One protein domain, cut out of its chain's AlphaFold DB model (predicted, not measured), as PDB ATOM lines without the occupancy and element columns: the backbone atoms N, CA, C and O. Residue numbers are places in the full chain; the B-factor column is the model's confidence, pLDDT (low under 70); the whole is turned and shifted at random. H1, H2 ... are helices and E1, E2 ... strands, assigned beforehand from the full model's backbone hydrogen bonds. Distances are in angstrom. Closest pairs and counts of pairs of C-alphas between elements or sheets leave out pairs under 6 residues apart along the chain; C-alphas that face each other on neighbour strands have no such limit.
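Overview. This is residues 191 to 280 of the 287 residues of an uncharacterized protein of Bradymonadales bacterium TMQ4 (UniProt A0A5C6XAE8). A twisted sheet of three long strands, E3, E4 and E5, has the helix H2 packed slantwise over one face, while the unnamed stretch of residues 250 to 265 loops round the other face from the E3 edge to the E5 edge. The small hairpin of E1 and E2 sits beyond the end of the sheet where E3 begins and E4 ends, and the short helix H1 sits at the opposite end, where E3 ends and E4 begins. The printed part has 90 residues, with five named strands and then two named helices in the order E1 E2 E3 E4 E5 H1 H2; the class is mixed, helices and strands. Both sheets, E3 - E4 - E5 and E1 - E2, are antiparallel. The whole is compact, with a radius of gyration of the C-alphas of 13.1 A, and its outline is rounded, spanning 35 by 25 by 21 A.

Along the chain. E1 covers residues 192 to 195 and begins with C-alpha 192 at (26.463, -23.773, 24.563). E2 follows at residues 198 to 201. E3 covers residues 207 to 214, 22.1 A from first to last C-alpha, and begins at (18.986, -27.367, 12.941). E4, residues 221 to 228, is 23.0 A long and runs back. E5, residues 235 to 240, measures 17.1 A. H1, residues 244 to 249, measures 8.7 A. H2, residues 266 to 278, is 18.2 A long and ends with C-alpha 278 at (22.818, -14.914, 16.726).

Arrangement. E3, E4 and E5 form a meander, each strand the antiparallel neighbour of the one before. E3 and E4 are a hairpin with 158 degrees between their directions; N 211 and O 224 are 2.8 A apart, within hydrogen-bond range, as are N 222 and O 213 at 3.0 A. E4 and E5 are also a hairpin, at 163 degrees, with N 225 and O 237 at 2.7 A. E3 and E5 are the edge strands, and E4 is the inner one. Residues 237 to 238 of E5 pair, parallel, with residues 262 to 263. H2 is on this sheet at a height of 9.6 A, two layers with the helix on one face. It lies over E4 and E5, and only just not over E3, on which 2 of its 13 C-alphas fall. On the local plane its line and that of E4 stand at 36 degrees, slantwise to the strands. The closest C-alphas of E5 and H2 are those of Thr 239 and Pro 266, 5.6 A apart. H1 only grazes the sheet, with its residues 244 to 248; its closest C-alpha pair with E4 is Leu 221 and Pro 244, at 6.7 A. E1 and E2 are a hairpin at 163 degrees, with N 193 and O 200 at 2.8 A. E1 and H2 are near each other, with 5 pairs of C-alphas within 10 A, while E2 and H2 are apart. H1 and H2 are apart too. In both helices every O i to N i+4 pair is within hydrogen-bond range.

Size, cuts and confidence. The two C-alphas farthest apart are those of Ala 191 and Glu 217, at 38.4 A, while the first and last printed C-alphas, of Ala 191 and Arg 280, are 10.1 A apart. The printed part has no cut. The link from H1 to H2 is long, with 16 residues; the links from E1 to E2, E2 to E3 and E5 to H1 are tight. The mean pLDDT of the printed part is 90.0, and residue 280 is the one printed residue under 70.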
ATOM      1  N   ALA A 191      28.204 -19.968  23.785       88.00
ATOM      2  CA  ALA A 191      28.778 -21.097  23.053       88.00
ATOM      3  C   ALA A 191      27.968 -22.391  23.172       88.00
ATOM      4  O   ALA A 191      28.160 -23.315  22.378       88.00
ATOM      5  N   ARG A 192      27.118 -22.514  24.195       90.56
ATOM      6  CA  ARG A 192      26.463 -23.773  24.563       90.56
ATOM      7  C   ARG A 192      25.029 -23.567  25.020       90.56
ATOM      8  O   ARG A 192      24.742 -22.646  25.781       90.56
ATOM      9  N   LEU A 193      24.183 -24.513  24.637       91.62
ATOM     10  CA  LEU A 193      22.868 -24.744  25.210       91.62
ATOM     11  C   LEU A 193      22.972 -25.885  26.227       91.62
ATOM     12  O   LEU A 193      23.524 -26.944  25.923       91.62
ATOM     13  N   ILE A 194      22.480 -25.673  27.439       92.00
ATOM     14  CA  ILE A 194      22.539 -26.636  28.538       92.00
ATOM     15  C   ILE A 194      21.116 -26.891  29.016       92.00
ATOM     16  O   ILE A 194      20.450 -25.967  29.461       92.00
ATOM     17  N   LEU A 195      20.664 -28.140  28.951       92.44
ATOM     18  CA  LEU A 195      19.394 -28.590  29.511       92.44
ATOM     19  C   LEU A 195      19.679 -29.630  30.600       92.44
ATOM     20  O   LEU A 195      20.035 -30.778  30.308       92.44
ATOM     21  N   ASP A 196      19.536 -29.209  31.857       89.94
ATOM     22  CA  ASP A 196      19.895 -29.958  33.064       89.94
ATOM     23  C   ASP A 196      21.332 -30.518  32.994       89.94
ATOM     24  O   ASP A 196      22.309 -29.778  33.129       89.94
ATOM     25  N   ARG A 197      21.489 -31.825  32.749       86.75
ATOM     26  CA  ARG A 197      22.797 -32.498  32.648       86.75
ATOM     27  C   ARG A 197      23.340 -32.585  31.229       86.75
ATOM     28  O   ARG A 197      24.479 -33.013  31.044       86.75
ATOM     29  N   THR A 198      22.533 -32.236  30.233       89.94
ATOM     30  CA  THR A 198      22.918 -32.342  28.826       89.94
ATOM     31  C   THR A 198      23.393 -30.987  28.327       89.94
ATOM     32  O   THR A 198      22.757 -29.973  28.580       89.94
ATOM     33  N   SER A 199      24.526 -30.957  27.628       91.06
ATOM     34  CA  SER A 199      25.102 -29.730  27.078       91.06
ATOM     35  C   SER A 199      25.475 -29.940  25.619       91.06
ATOM     36  O   SER A 199      26.158 -30.909  25.286       91.06
ATOM     37  N   TRP A 200      25.051 -29.008  24.772       91.94
ATOM     38  CA  TRP A 200      25.315 -29.005  23.341       91.94
ATOM     39  C   TRP A 200      26.012 -27.705  22.939       91.94
ATOM     40  O   TRP A 200      25.529 -26.625  23.288       91.94
ATOM     41  N   PRO A 201      27.133 -27.767  22.205       90.88
ATOM     42  CA  PRO A 201      27.694 -26.590  21.551       90.88
ATOM     43  C   PRO A 201      26.703 -26.030  20.528       90.88
ATOM     44  O   PRO A 201      26.189 -26.781  19.701       90.88
ATOM     45  N   ILE A 202      26.446 -24.719  20.563       88.94
ATOM     46  CA  ILE A 202      25.496 -24.064  19.645       88.94
ATOM     47  C   ILE A 202      25.967 -24.206  18.190       88.94
ATOM     48  O   ILE A 202      25.158 -24.404  17.289       88.94
ATOM     49  N   THR A 203      27.283 -24.204  17.974       87.31
ATOM     50  CA  THR A 203      27.914 -24.413  16.662       87.31
ATOM     51  C   THR A 203      27.633 -25.781  16.054       87.31
ATOM     52  O   THR A 203      27.702 -25.924  14.836       87.31
ATOM     53  N   ASP A 204      27.333 -26.778  16.887       89.19
ATOM     54  CA  ASP A 204      27.186 -28.167  16.458       89.19
ATOM     55  C   ASP A 204      25.710 -28.554  16.270       89.19
ATOM     56  O   ASP A 204      25.415 -29.665  15.819       89.19
ATOM     57  N   LEU A 205      24.778 -27.652  16.603       88.19
ATOM     58  CA  LEU A 205      23.349 -27.844  16.376       88.19
ATOM     59  C   LEU A 205      23.084 -27.940  14.872       88.19
ATOM     60  O   LEU A 205      23.400 -27.035  14.099       88.19
ATOM     61  N   ARG A 206      22.483 -29.053  14.449       87.31
ATOM     62  CA  ARG A 206      22.205 -29.337  13.034       87.31
ATOM     63  C   ARG A 206      21.131 -28.416  12.495       87.31
ATOM     64  O   ARG A 206      21.218 -27.944  11.362       87.31
ATOM     65  N   ASN A 207      20.111 -28.187  13.312       88.94
ATOM     66  CA  ASN A 207      18.986 -27.367  12.941       88.94
ATOM     67  C   ASN A 207      18.354 -26.702  14.158       88.94
ATOM     68  O   ASN A 207      18.324 -27.264  15.251       88.94
ATOM     69  N   VAL A 208      17.847 -25.498  13.930       90.56
ATOM     70  CA  VAL A 208      17.033 -24.741  14.874       90.56
ATOM     71  C   VAL A 208      15.892 -24.159  14.052       90.56
ATOM     72  O   VAL A 208      16.131 -23.336  13.159       90.56
ATOM     73  N   GLU A 209      14.678 -24.636  14.307       92.31
ATOM     74  CA  GLU A 209      13.473 -24.264  13.566       92.31
ATOM     75  C   GLU A 209      12.425 -23.696  14.506       92.31
ATOM     76  O   GLU A 209      11.958 -24.373  15.422       92.31
ATOM     77  N   LEU A 210      12.021 -22.459  14.236       94.19
ATOM     78  CA  LEU A 210      10.839 -21.879  14.845       94.19
ATOM     79  C   LEU A 210       9.610 -22.351  14.068       94.19
ATOM     80  O   LEU A 210       9.582 -22.270  12.842       94.19
ATOM     81  N   ASN A 211       8.599 -22.813  14.789       94.62
ATOM     82  CA  ASN A 211       7.309 -23.235  14.274       94.62
ATOM     83  C   ASN A 211       6.188 -22.603  15.104       94.62
ATOM     84  O   ASN A 211       6.370 -22.249  16.269       94.62
ATOM     85  N   ARG A 212       5.010 -22.480  14.503       95.00
ATOM     86  CA  ARG A 212       3.779 -22.085  15.187       95.00
ATOM     87  C   ARG A 212       3.008 -23.322  15.617       95.00
ATOM     88  O   ARG A 212       2.900 -24.258  14.828       95.00
ATOM     89  N   TRP A 213       2.409 -23.294  16.799       94.50
ATOM     90  CA  TRP A 213       1.452 -24.308  17.234       94.50
ATOM     91  C   TRP A 213       0.163 -23.657  17.732       94.50
ATOM     92  O   TRP A 213       0.131 -22.479  18.090       94.50
ATOM     93  N   GLU A 214      -0.908 -24.435  17.683       92.75
ATOM     94  CA  GLU A 214      -2.245 -24.059  18.120       92.75
ATOM     95  C   GLU A 214      -2.850 -25.294  18.772       92.75
ATOM     96  O   GLU A 214      -2.854 -26.365  18.158       92.75
ATOM     97  N   SER A 215      -3.336 -25.156  20.001       88.06
ATOM     98  CA  SER A 215      -4.119 -26.215  20.620       88.06
ATOM     99  C   SER A 215      -5.587 -26.071  20.203       88.06
ATOM    100  O   SER A 215      -6.186 -25.004  20.365       88.06
ATOM    101  N   PRO A 216      -6.191 -27.129  19.634       80.94
ATOM    102  CA  PRO A 216      -7.569 -27.082  19.163       80.94
ATOM    103  C   PRO A 216      -8.595 -27.068  20.305       80.94
ATOM    104  O   PRO A 216      -9.753 -26.734  20.066       80.94
ATOM    105  N   GLU A 217      -8.198 -27.461  21.518       84.94
ATOM    106  CA  GLU A 217      -9.109 -27.633  22.657       84.94
ATOM    107  C   GLU A 217      -9.388 -26.316  23.383       84.94
ATOM    108  O   GLU A 217     -10.531 -26.019  23.732       84.94
ATOM    109  N   ASP A 218      -8.346 -25.515  23.582       84.62
ATOM    110  CA  ASP A 218      -8.367 -24.265  24.347       84.62
ATOM    111  C   ASP A 218      -8.117 -23.023  23.472       84.62
ATOM    112  O   ASP A 218      -8.185 -21.900  23.969       84.62
ATOM    113  N   LEU A 219      -7.875 -23.212  22.165       84.62
ATOM    114  CA  LEU A 219      -7.513 -22.162  21.207       84.62
ATOM    115  C   LEU A 219      -6.253 -21.382  21.617       84.62
ATOM    116  O   LEU A 219      -6.054 -20.244  21.178       84.62
ATOM    117  N   THR A 220      -5.394 -21.990  22.441       89.25
ATOM    118  CA  THR A 220      -4.114 -21.401  22.825       89.25
ATOM    119  C   THR A 220      -3.183 -21.410  21.620       89.25
ATOM    120  O   THR A 220      -2.977 -22.436  20.968       89.25
ATOM    121  N   LEU A 221      -2.620 -20.244  21.319       92.88
ATOM    122  CA  LEU A 221      -1.629 -20.057  20.267       92.88
ATOM    123  C   LEU A 221      -0.247 -19.960  20.894       92.88
ATOM    124  O   LEU A 221      -0.089 -19.407  21.983       92.88
ATOM    125  N   GLY A 222       0.762 -20.450  20.188       94.75
ATOM    126  CA  GLY A 222       2.120 -20.354  20.685       94.75
ATOM    127  C   GLY A 222       3.198 -20.685  19.672       94.75
ATOM    128  O   GLY A 222       2.953 -20.953  18.488       94.75
ATOM    129  N   TRP A 223       4.423 -20.676  20.174       95.31
ATOM    130  CA  TRP A 223       5.631 -20.945  19.412       95.31
ATOM    131  C   TRP A 223       6.297 -22.218  19.906       95.31
ATOM    132  O   TRP A 223       6.311 -22.491  21.104       95.31
ATOM    133  N   VAL A 224       6.843 -22.995  18.973       95.81
ATOM    134  CA  VAL A 224       7.695 -24.151  19.254       95.81
ATOM    135  C   VAL A 224       9.033 -23.942  18.565       95.81
ATOM    136  O   VAL A 224       9.093 -23.721  17.357       95.81
ATOM    137  N   LEU A 225      10.111 -24.039  19.330       95.00
ATOM    138  CA  LEU A 225      11.477 -24.069  18.842       95.00
ATOM    139  C   LEU A 225      11.980 -25.513  18.855       95.00
ATOM    140  O   LEU A 225      12.165 -26.111  19.915       95.00
ATOM    141  N   THR A 226      12.207 -26.069  17.671       94.25
ATOM    142  CA  THR A 226      12.780 -27.403  17.487       94.25
ATOM    143  C   THR A 226      14.287 -27.281  17.330       94.25
ATOM    144  O   THR A 226      14.768 -26.638  16.398       94.25
ATOM    145  N   ILE A 227      15.029 -27.913  18.231       93.44
ATOM    146  CA  ILE A 227      16.490 -27.902  18.278       93.44
ATOM    147  C   ILE A 227      16.977 -29.321  17.984       93.44
ATOM    148  O   ILE A 227      16.632 -30.248  18.711       93.44
ATOM    149  N   ASP A 228      17.776 -29.496  16.931       92.81
ATOM    150  CA  ASP A 228      18.337 -30.792  16.522       92.81
ATOM    151  C   ASP A 228      19.830 -30.892  16.900       92.81
ATOM    152  O   ASP A 228      20.706 -30.471  16.131       92.81
ATOM    153  N   PRO A 229      20.156 -31.395  18.104       90.44
ATOM    154  CA  PRO A 229      21.531 -31.640  18.524       90.44
ATOM    155  C   PRO A 229      22.167 -32.848  17.810       90.44
ATOM    156  O   PRO A 229      21.507 -33.836  17.484       90.44
ATOM    157  N   PRO A 230      23.499 -32.862  17.636       82.50
ATOM    158  CA  PRO A 230      24.181 -34.019  17.083       82.50
ATOM    159  C   PRO A 230      24.145 -35.165  18.108       82.50
ATOM    160  O   PRO A 230      24.524 -34.994  19.263       82.50
ATOM    161  N   TYR A 231      23.711 -36.350  17.672       83.81
ATOM    162  CA  TYR A 231      23.681 -37.593  18.468       83.81
ATOM    163  C   TYR A 231      22.630 -37.672  19.586       83.81
ATOM    164  O   TYR A 231      22.622 -38.650  20.334       83.81
ATOM    165  N   HIS A 232      21.718 -36.706  19.672       86.81
ATOM    166  CA  HIS A 232      20.580 -36.750  20.587       86.81
ATOM    167  C   HIS A 232      19.266 -36.637  19.806       86.81
ATOM    168  O   HIS A 232      19.266 -36.307  18.623       86.81
ATOM    169  N   ALA A 233      18.152 -36.983  20.454       88.81
ATOM    170  CA  ALA A 233      16.837 -36.731  19.878       88.81
ATOM    171  C   ALA A 233      16.586 -35.213  19.796       88.81
ATOM    172  O   ALA A 233      17.128 -34.479  20.633       88.81
ATOM    173  N   PRO A 234      15.770 -34.752  18.830       91.88
ATOM    174  CA  PRO A 234      15.329 -33.367  18.781       91.88
ATOM    175  C   PRO A 234      14.717 -32.936  20.113       91.88
ATOM    176  O   PRO A 234      14.007 -33.702  20.765       91.88
ATOM    177  N   VAL A 235      15.021 -31.711  20.519       93.19
ATOM    178  CA  VAL A 235      14.470 -31.083  21.716       93.19
ATOM    179  C   VAL A 235      13.479 -30.026  21.268       93.19
ATOM    180  O   VAL A 235      13.820 -29.145  20.479       93.19
ATOM    181  N   HIS A 236      12.262 -30.105  21.789       94.81
ATOM    182  CA  HIS A 236      11.215 -29.130  21.528       94.81
ATOM    183  C   HIS A 236      11.073 -28.222  22.743       94.81
ATOM    184  O   HIS A 236      10.882 -28.697  23.861       94.81
ATOM    185  N   LEU A 237      11.203 -26.921  22.526       95.25
ATOM    186  CA  LEU A 237      10.892 -25.886  23.503       95.25
ATOM    187  C   LEU A 237       9.611 -25.198  23.041       95.25
ATOM    188  O   LEU A 237       9.492 -24.910  21.855       95.25
ATOM    189  N   MET A 238       8.670 -24.918  23.927       95.12
ATOM    190  CA  MET A 238       7.419 -24.255  23.588       95.12
ATOM    191  C   MET A 238       7.089 -23.120  24.546       95.12
ATOM    192  O   MET A 238       7.471 -23.130  25.715       95.12
ATOM    193  N   THR A 239       6.338 -22.155  24.036       94.94
ATOM    194  CA  THR A 239       5.727 -21.092  24.826       94.94
ATOM    195  C   THR A 239       4.367 -20.719  24.246       94.94
ATOM    196  O   THR A 239       4.074 -21.044  23.088       94.94
ATOM    197  N   PHE A 240       3.542 -20.047  25.043       92.75
ATOM    198  CA  PHE A 240       2.309 -19.419  24.573       92.75
ATOM    199  C   PHE A 240       2.624 -18.037  23.993       92.75
ATOM    200  O   PHE A 240       3.560 -17.371  24.432       92.75
ATOM    201  N   ASP A 241       1.848 -17.598  23.007       90.25
ATOM    202  CA  ASP A 241       1.994 -16.258  22.444       90.25
ATOM    203  C   ASP A 241       1.040 -15.284  23.159       90.25
ATOM    204  O   ASP A 241      -0.179 -15.471  23.085       90.25
ATOM    205  N   PRO A 242       1.548 -14.245  23.850       82.25
ATOM    206  CA  PRO A 242       0.696 -13.202  24.415       82.25
ATOM    207  C   PRO A 242       0.029 -12.322  23.340       82.25
ATOM    208  O   PRO A 242      -0.982 -11.679  23.627       82.25
ATOM    209  N   GLU A 243       0.551 -12.289  22.109       89.00
ATOM    210  CA  GLU A 243       0.108 -11.414  21.021       89.00
ATOM    211  C   GLU A 243      -0.400 -12.219  19.803       89.00
ATOM    212  O   GLU A 243       0.296 -12.395  18.798       89.00
ATOM    213  N   PRO A 244      -1.675 -12.657  19.804       86.12
ATOM    214  CA  PRO A 244      -2.213 -13.549  18.769       86.12
ATOM    215  C   PRO A 244      -2.219 -12.936  17.357       86.12
ATOM    216  O   PRO A 244      -2.303 -13.653  16.356       86.12
ATOM    217  N   GLU A 245      -2.151 -11.608  17.241       89.25
ATOM    218  CA  GLU A 245      -2.072 -10.913  15.953       89.25
ATOM    219  C   GLU A 245      -0.721 -11.135  15.262       89.25
ATOM    220  O   GLU A 245      -0.688 -11.407  14.056       89.25
ATOM    221  N   VAL A 246       0.377 -11.101  16.025       88.00
ATOM    222  CA  VAL A 246       1.738 -11.358  15.531       88.00
ATOM    223  C   VAL A 246       1.851 -12.805  15.069       88.00
ATOM    224  O   VAL A 246       2.313 -13.075  13.952       88.00
ATOM    225  N   TRP A 247       1.323 -13.732  15.870       91.94
ATOM    226  CA  TRP A 247       1.237 -15.143  15.520       91.94
ATOM    227  C   TRP A 247       0.539 -15.372  14.175       91.94
ATOM    228  O   TRP A 247       1.051 -16.085  13.306       91.94
ATOM    229  N   ARG A 248      -0.628 -14.747  13.966       89.75
ATOM    230  CA  ARG A 248      -1.429 -14.900  12.736       89.75
ATOM    231  C   ARG A 248      -0.754 -14.266  11.525       89.75
ATOM    232  O   ARG A 248      -0.818 -14.836  10.436       89.75
ATOM    233  N   ALA A 249      -0.104 -13.119  11.711       91.38
ATOM    234  CA  ALA A 249       0.620 -12.420  10.653       91.38
ATOM    235  C   ALA A 249       1.914 -13.141  10.232       91.38
ATOM    236  O   ALA A 249       2.404 -12.939   9.114       91.38
ATOM    237  N   SER A 250       2.467 -13.991  11.100       90.38
ATOM    238  CA  SER A 250       3.699 -14.721  10.825       90.38
ATOM    239  C   SER A 250       3.563 -15.726   9.677       90.38
ATOM    240  O   SER A 250       2.538 -16.379   9.476       90.38
ATOM    241  N   ARG A 251       4.650 -15.870   8.912       92.12
ATOM    242  CA  ARG A 251       4.769 -16.817   7.789       92.12
ATOM    243  C   ARG A 251       5.413 -18.144   8.184       92.12
ATOM    244  O   ARG A 251       5.620 -18.997   7.326       92.12
ATOM    245  N   VAL A 252       5.746 -18.301   9.459       92.69
ATOM    246  CA  VAL A 252       6.354 -19.512  10.006       92.69
ATOM    247  C   VAL A 252       5.395 -20.707   9.837       92.69
ATOM    248  O   VAL A 252       4.179 -20.531   9.997       92.69
ATOM    249  N   PRO A 253       5.879 -21.910   9.478       92.94
ATOM    250  CA  PRO A 253       5.037 -23.103   9.358       92.94
ATOM    251  C   PRO A 253       4.255 -23.405  10.643       92.94
ATOM    252  O   PRO A 253       4.729 -23.147  11.749       92.94
ATOM    253  N   ARG A 254       3.039 -23.940  10.481       92.56
ATOM    254  CA  ARG A 254       2.214 -24.431  11.591       92.56
ATOM    255  C   ARG A 254       2.425 -25.934  11.745       92.56
ATOM    256  O   ARG A 254       2.267 -26.660  10.763       92.56
ATOM    257  N   ILE A 255       2.733 -26.376  12.956       92.56
ATOM    258  CA  ILE A 255       2.872 -27.784  13.332       92.56
ATOM    259  C   ILE A 255       1.903 -28.126  14.467       92.56
ATOM    260  O   ILE A 255       1.366 -27.239  15.130       92.56
ATOM    261  N   GLU A 256       1.685 -29.418  14.678       89.69
ATOM    262  CA  GLU A 256       1.080 -29.928  15.907       89.69
ATOM    263  C   GLU A 256       2.114 -29.858  17.038       89.69
ATOM    264  O   GLU A 256       3.301 -30.106  16.802       89.69
ATOM    265  N   CYS A 257       1.687 -29.460  18.240       87.44
ATOM    266  CA  CYS A 257       2.601 -29.337  19.369       87.44
ATOM    267  C   CYS A 257       3.092 -30.731  19.795       87.44
ATOM    268  O   CYS A 257       2.258 -31.589  20.070       87.44
ATOM    269  N   PRO A 258       4.412 -30.973  19.873       89.62
ATOM    270  CA  PRO A 258       4.933 -32.237  20.380       89.62
ATOM    271  C   PRO A 258       4.523 -32.473  21.839       89.62
ATOM    272  O   PRO A 258       4.662 -31.575  22.672       89.62
ATOM    273  N   ASP A 259       4.097 -33.699  22.153       85.62
ATOM    274  CA  ASP A 259       3.660 -34.102  23.501       85.62
ATOM    275  C   ASP A 259       4.775 -34.010  24.561       85.62
ATOM    276  O   ASP A 259       4.508 -34.032  25.759       85.62
ATOM    277  N   ASP A 260       6.044 -33.954  24.145       87.06
ATOM    278  CA  ASP A 260       7.217 -33.946  25.023       87.06
ATOM    279  C   ASP A 260       7.955 -32.596  25.070       87.06
ATOM    280  O   ASP A 260       9.087 -32.526  25.570       87.06
ATOM    281  N   ALA A 261       7.318 -31.529  24.576       92.12
ATOM    282  CA  ALA A 261       7.894 -30.193  24.534       92.12
ATOM    283  C   ALA A 261       8.075 -29.572  25.933       92.12
ATOM    284  O   ALA A 261       7.214 -29.652  26.811       92.12
ATOM    285  N   TRP A 262       9.214 -28.908  26.128       94.44
ATOM    286  CA  TRP A 262       9.528 -28.139  27.330       94.44
ATOM    287  C   TRP A 262       8.851 -26.778  27.289       94.44
ATOM    288  O   TRP A 262       9.110 -25.989  26.390       94.44
ATOM    289  N   GLN A 263       8.032 -26.480  28.283       94.44
ATOM    290  CA  GLN A 263       7.333 -25.215  28.442       94.44
ATOM    291  C   GLN A 263       8.233 -24.167  29.086       94.44
ATOM    292  O   GLN A 263       8.912 -24.429  30.086       94.44
ATOM    293  N   LEU A 264       8.214 -22.973  28.499       94.62
ATOM    294  CA  LEU A 264       8.967 -21.801  28.922       94.62
ATOM    295  C   LEU A 264       8.071 -20.565  28.953       94.62
ATOM    296  O   LEU A 264       7.153 -20.460  28.131       94.62
ATOM    297  N   PRO A 265       8.354 -19.594  29.836       92.69
ATOM    298  CA  PRO A 265       7.694 -18.306  29.752       92.69
ATOM    299  C   PRO A 265       8.142 -17.541  28.483       92.69
ATOM    300  O   PRO A 265       9.249 -17.775  27.981       92.69
ATOM    301  N   PRO A 266       7.289 -16.652  27.932       92.38
ATOM    302  CA  PRO A 266       7.524 -16.057  26.612       92.38
ATOM    303  C   PRO A 266       8.820 -15.242  26.512       92.38
ATOM    304  O   PRO A 266       9.548 -15.356  25.529       92.38
ATOM    305  N   ALA A 267       9.158 -14.474  27.551       90.94
ATOM    306  CA  ALA A 267      10.341 -13.612  27.547       90.94
ATOM    307  C   ALA A 267      11.648 -14.420  27.452       90.94
ATOM    308  O   ALA A 267      12.558 -14.081  26.694       90.94
ATOM    309  N   GLU A 268      11.743 -15.516  28.202       92.75
ATOM    310  CA  GLU A 268      12.904 -16.398  28.201       92.75
ATOM    311  C   GLU A 268      12.972 -17.230  26.920       92.75
ATOM    312  O   GLU A 268      14.068 -17.470  26.410       92.75
ATOM    313  N   PHE A 269      11.820 -17.623  26.366       93.31
ATOM    314  CA  PHE A 269      11.752 -18.269  25.057       93.31
ATOM    315  C   PHE A 269      12.343 -17.370  23.962       93.31
ATOM    316  O   PHE A 269      13.215 -17.816  23.212       93.31
ATOM    317  N   ASP A 270      11.948 -16.096  23.917       91.19
ATOM    318  CA  ASP A 270      12.463 -15.125  22.948       91.19
ATOM    319  C   ASP A 270      13.966 -14.875  23.119       91.19
ATOM    320  O   ASP A 270      14.712 -14.802  22.134       91.19
ATOM    321  N   ALA A 271      14.443 -14.802  24.363       91.00
ATOM    322  CA  ALA A 271      15.861 -14.631  24.662       91.00
ATOM    323  C   ALA A 271      16.700 -15.843  24.211       91.00
ATOM    324  O   ALA A 271      17.785 -15.681  23.636       91.00
ATOM    325  N   ILE A 272      16.195 -17.066  24.410       92.06
ATOM    326  CA  ILE A 272      16.842 -18.301  23.937       92.06
ATOM    327  C   ILE A 272      16.829 -18.362  22.414       92.06
ATOM    328  O   ILE A 272      17.868 -18.626  21.804       92.06
ATOM    329  N   HIS A 273      15.683 -18.089  21.794       92.19
ATOM    330  CA  HIS A 273      15.544 -18.070  20.344       92.19
ATOM    331  C   HIS A 273      16.529 -17.078  19.708       92.19
ATOM    332  O   HIS A 273      17.264 -17.445  18.791       92.19
ATOM    333  N   THR A 274      16.627 -15.866  20.257       90.56
ATOM    334  CA  THR A 274      17.577 -14.840  19.803       90.56
ATOM    335  C   THR A 274      19.023 -15.307  19.965       90.56
ATOM    336  O   THR A 274      19.799 -15.241  19.014       90.56
ATOM    337  N   THR A 275      19.378 -15.872  21.125       88.12
ATOM    338  CA  THR A 275      20.736 -16.379  21.389       88.12
ATOM    339  C   THR A 275      21.138 -17.474  20.399       88.12
ATOM    340  O   THR A 275      22.255 -17.464  19.878       88.12
ATOM    341  N   LEU A 276      20.227 -18.402  20.094       88.25
ATOM    342  CA  LEU A 276      20.473 -19.491  19.148       88.25
ATOM    343  C   LEU A 276      20.579 -18.997  17.699       88.25
ATOM    344  O   LEU A 276      21.361 -19.552  16.927       88.25
ATOM    345  N   LEU A 277      19.828 -17.957  17.325       84.81
ATOM    346  CA  LEU A 277      19.911 -17.353  15.994       84.81
ATOM    347  C   LEU A 277      21.186 -16.526  15.794       84.81
ATOM    348  O   LEU A 277      21.805 -16.635  14.737       84.81
ATOM    349  N   GLU A 278      21.598 -15.736  16.789       82.50
ATOM    350  CA  GLU A 278      22.818 -14.914  16.726       82.50
ATOM    351  C   GLU A 278      24.082 -15.754  16.508       82.50
ATOM    352  O   GLU A 278      24.993 -15.341  15.790       82.50
ATOM    353  N   HIS A 279      24.128 -16.946  17.103       71.94
ATOM    354  CA  HIS A 279      25.312 -17.808  17.112       71.94
ATOM    355  C   HIS A 279      25.236 -18.947  16.092       71.94
ATOM    356  O   HIS A 279      26.119 -19.810  16.060       71.94
ATOM    357  N   ARG A 280      24.212 -18.960  15.227       66.00
ATOM    358  CA  ARG A 280      24.152 -19.908  14.117       66.00
ATOM    359  C   ARG A 280      25.287 -19.568  13.145       66.00
ATOM    360  O   ARG A 280      25.293 -18.466  12.588       66.00
TER     361      ARG A 280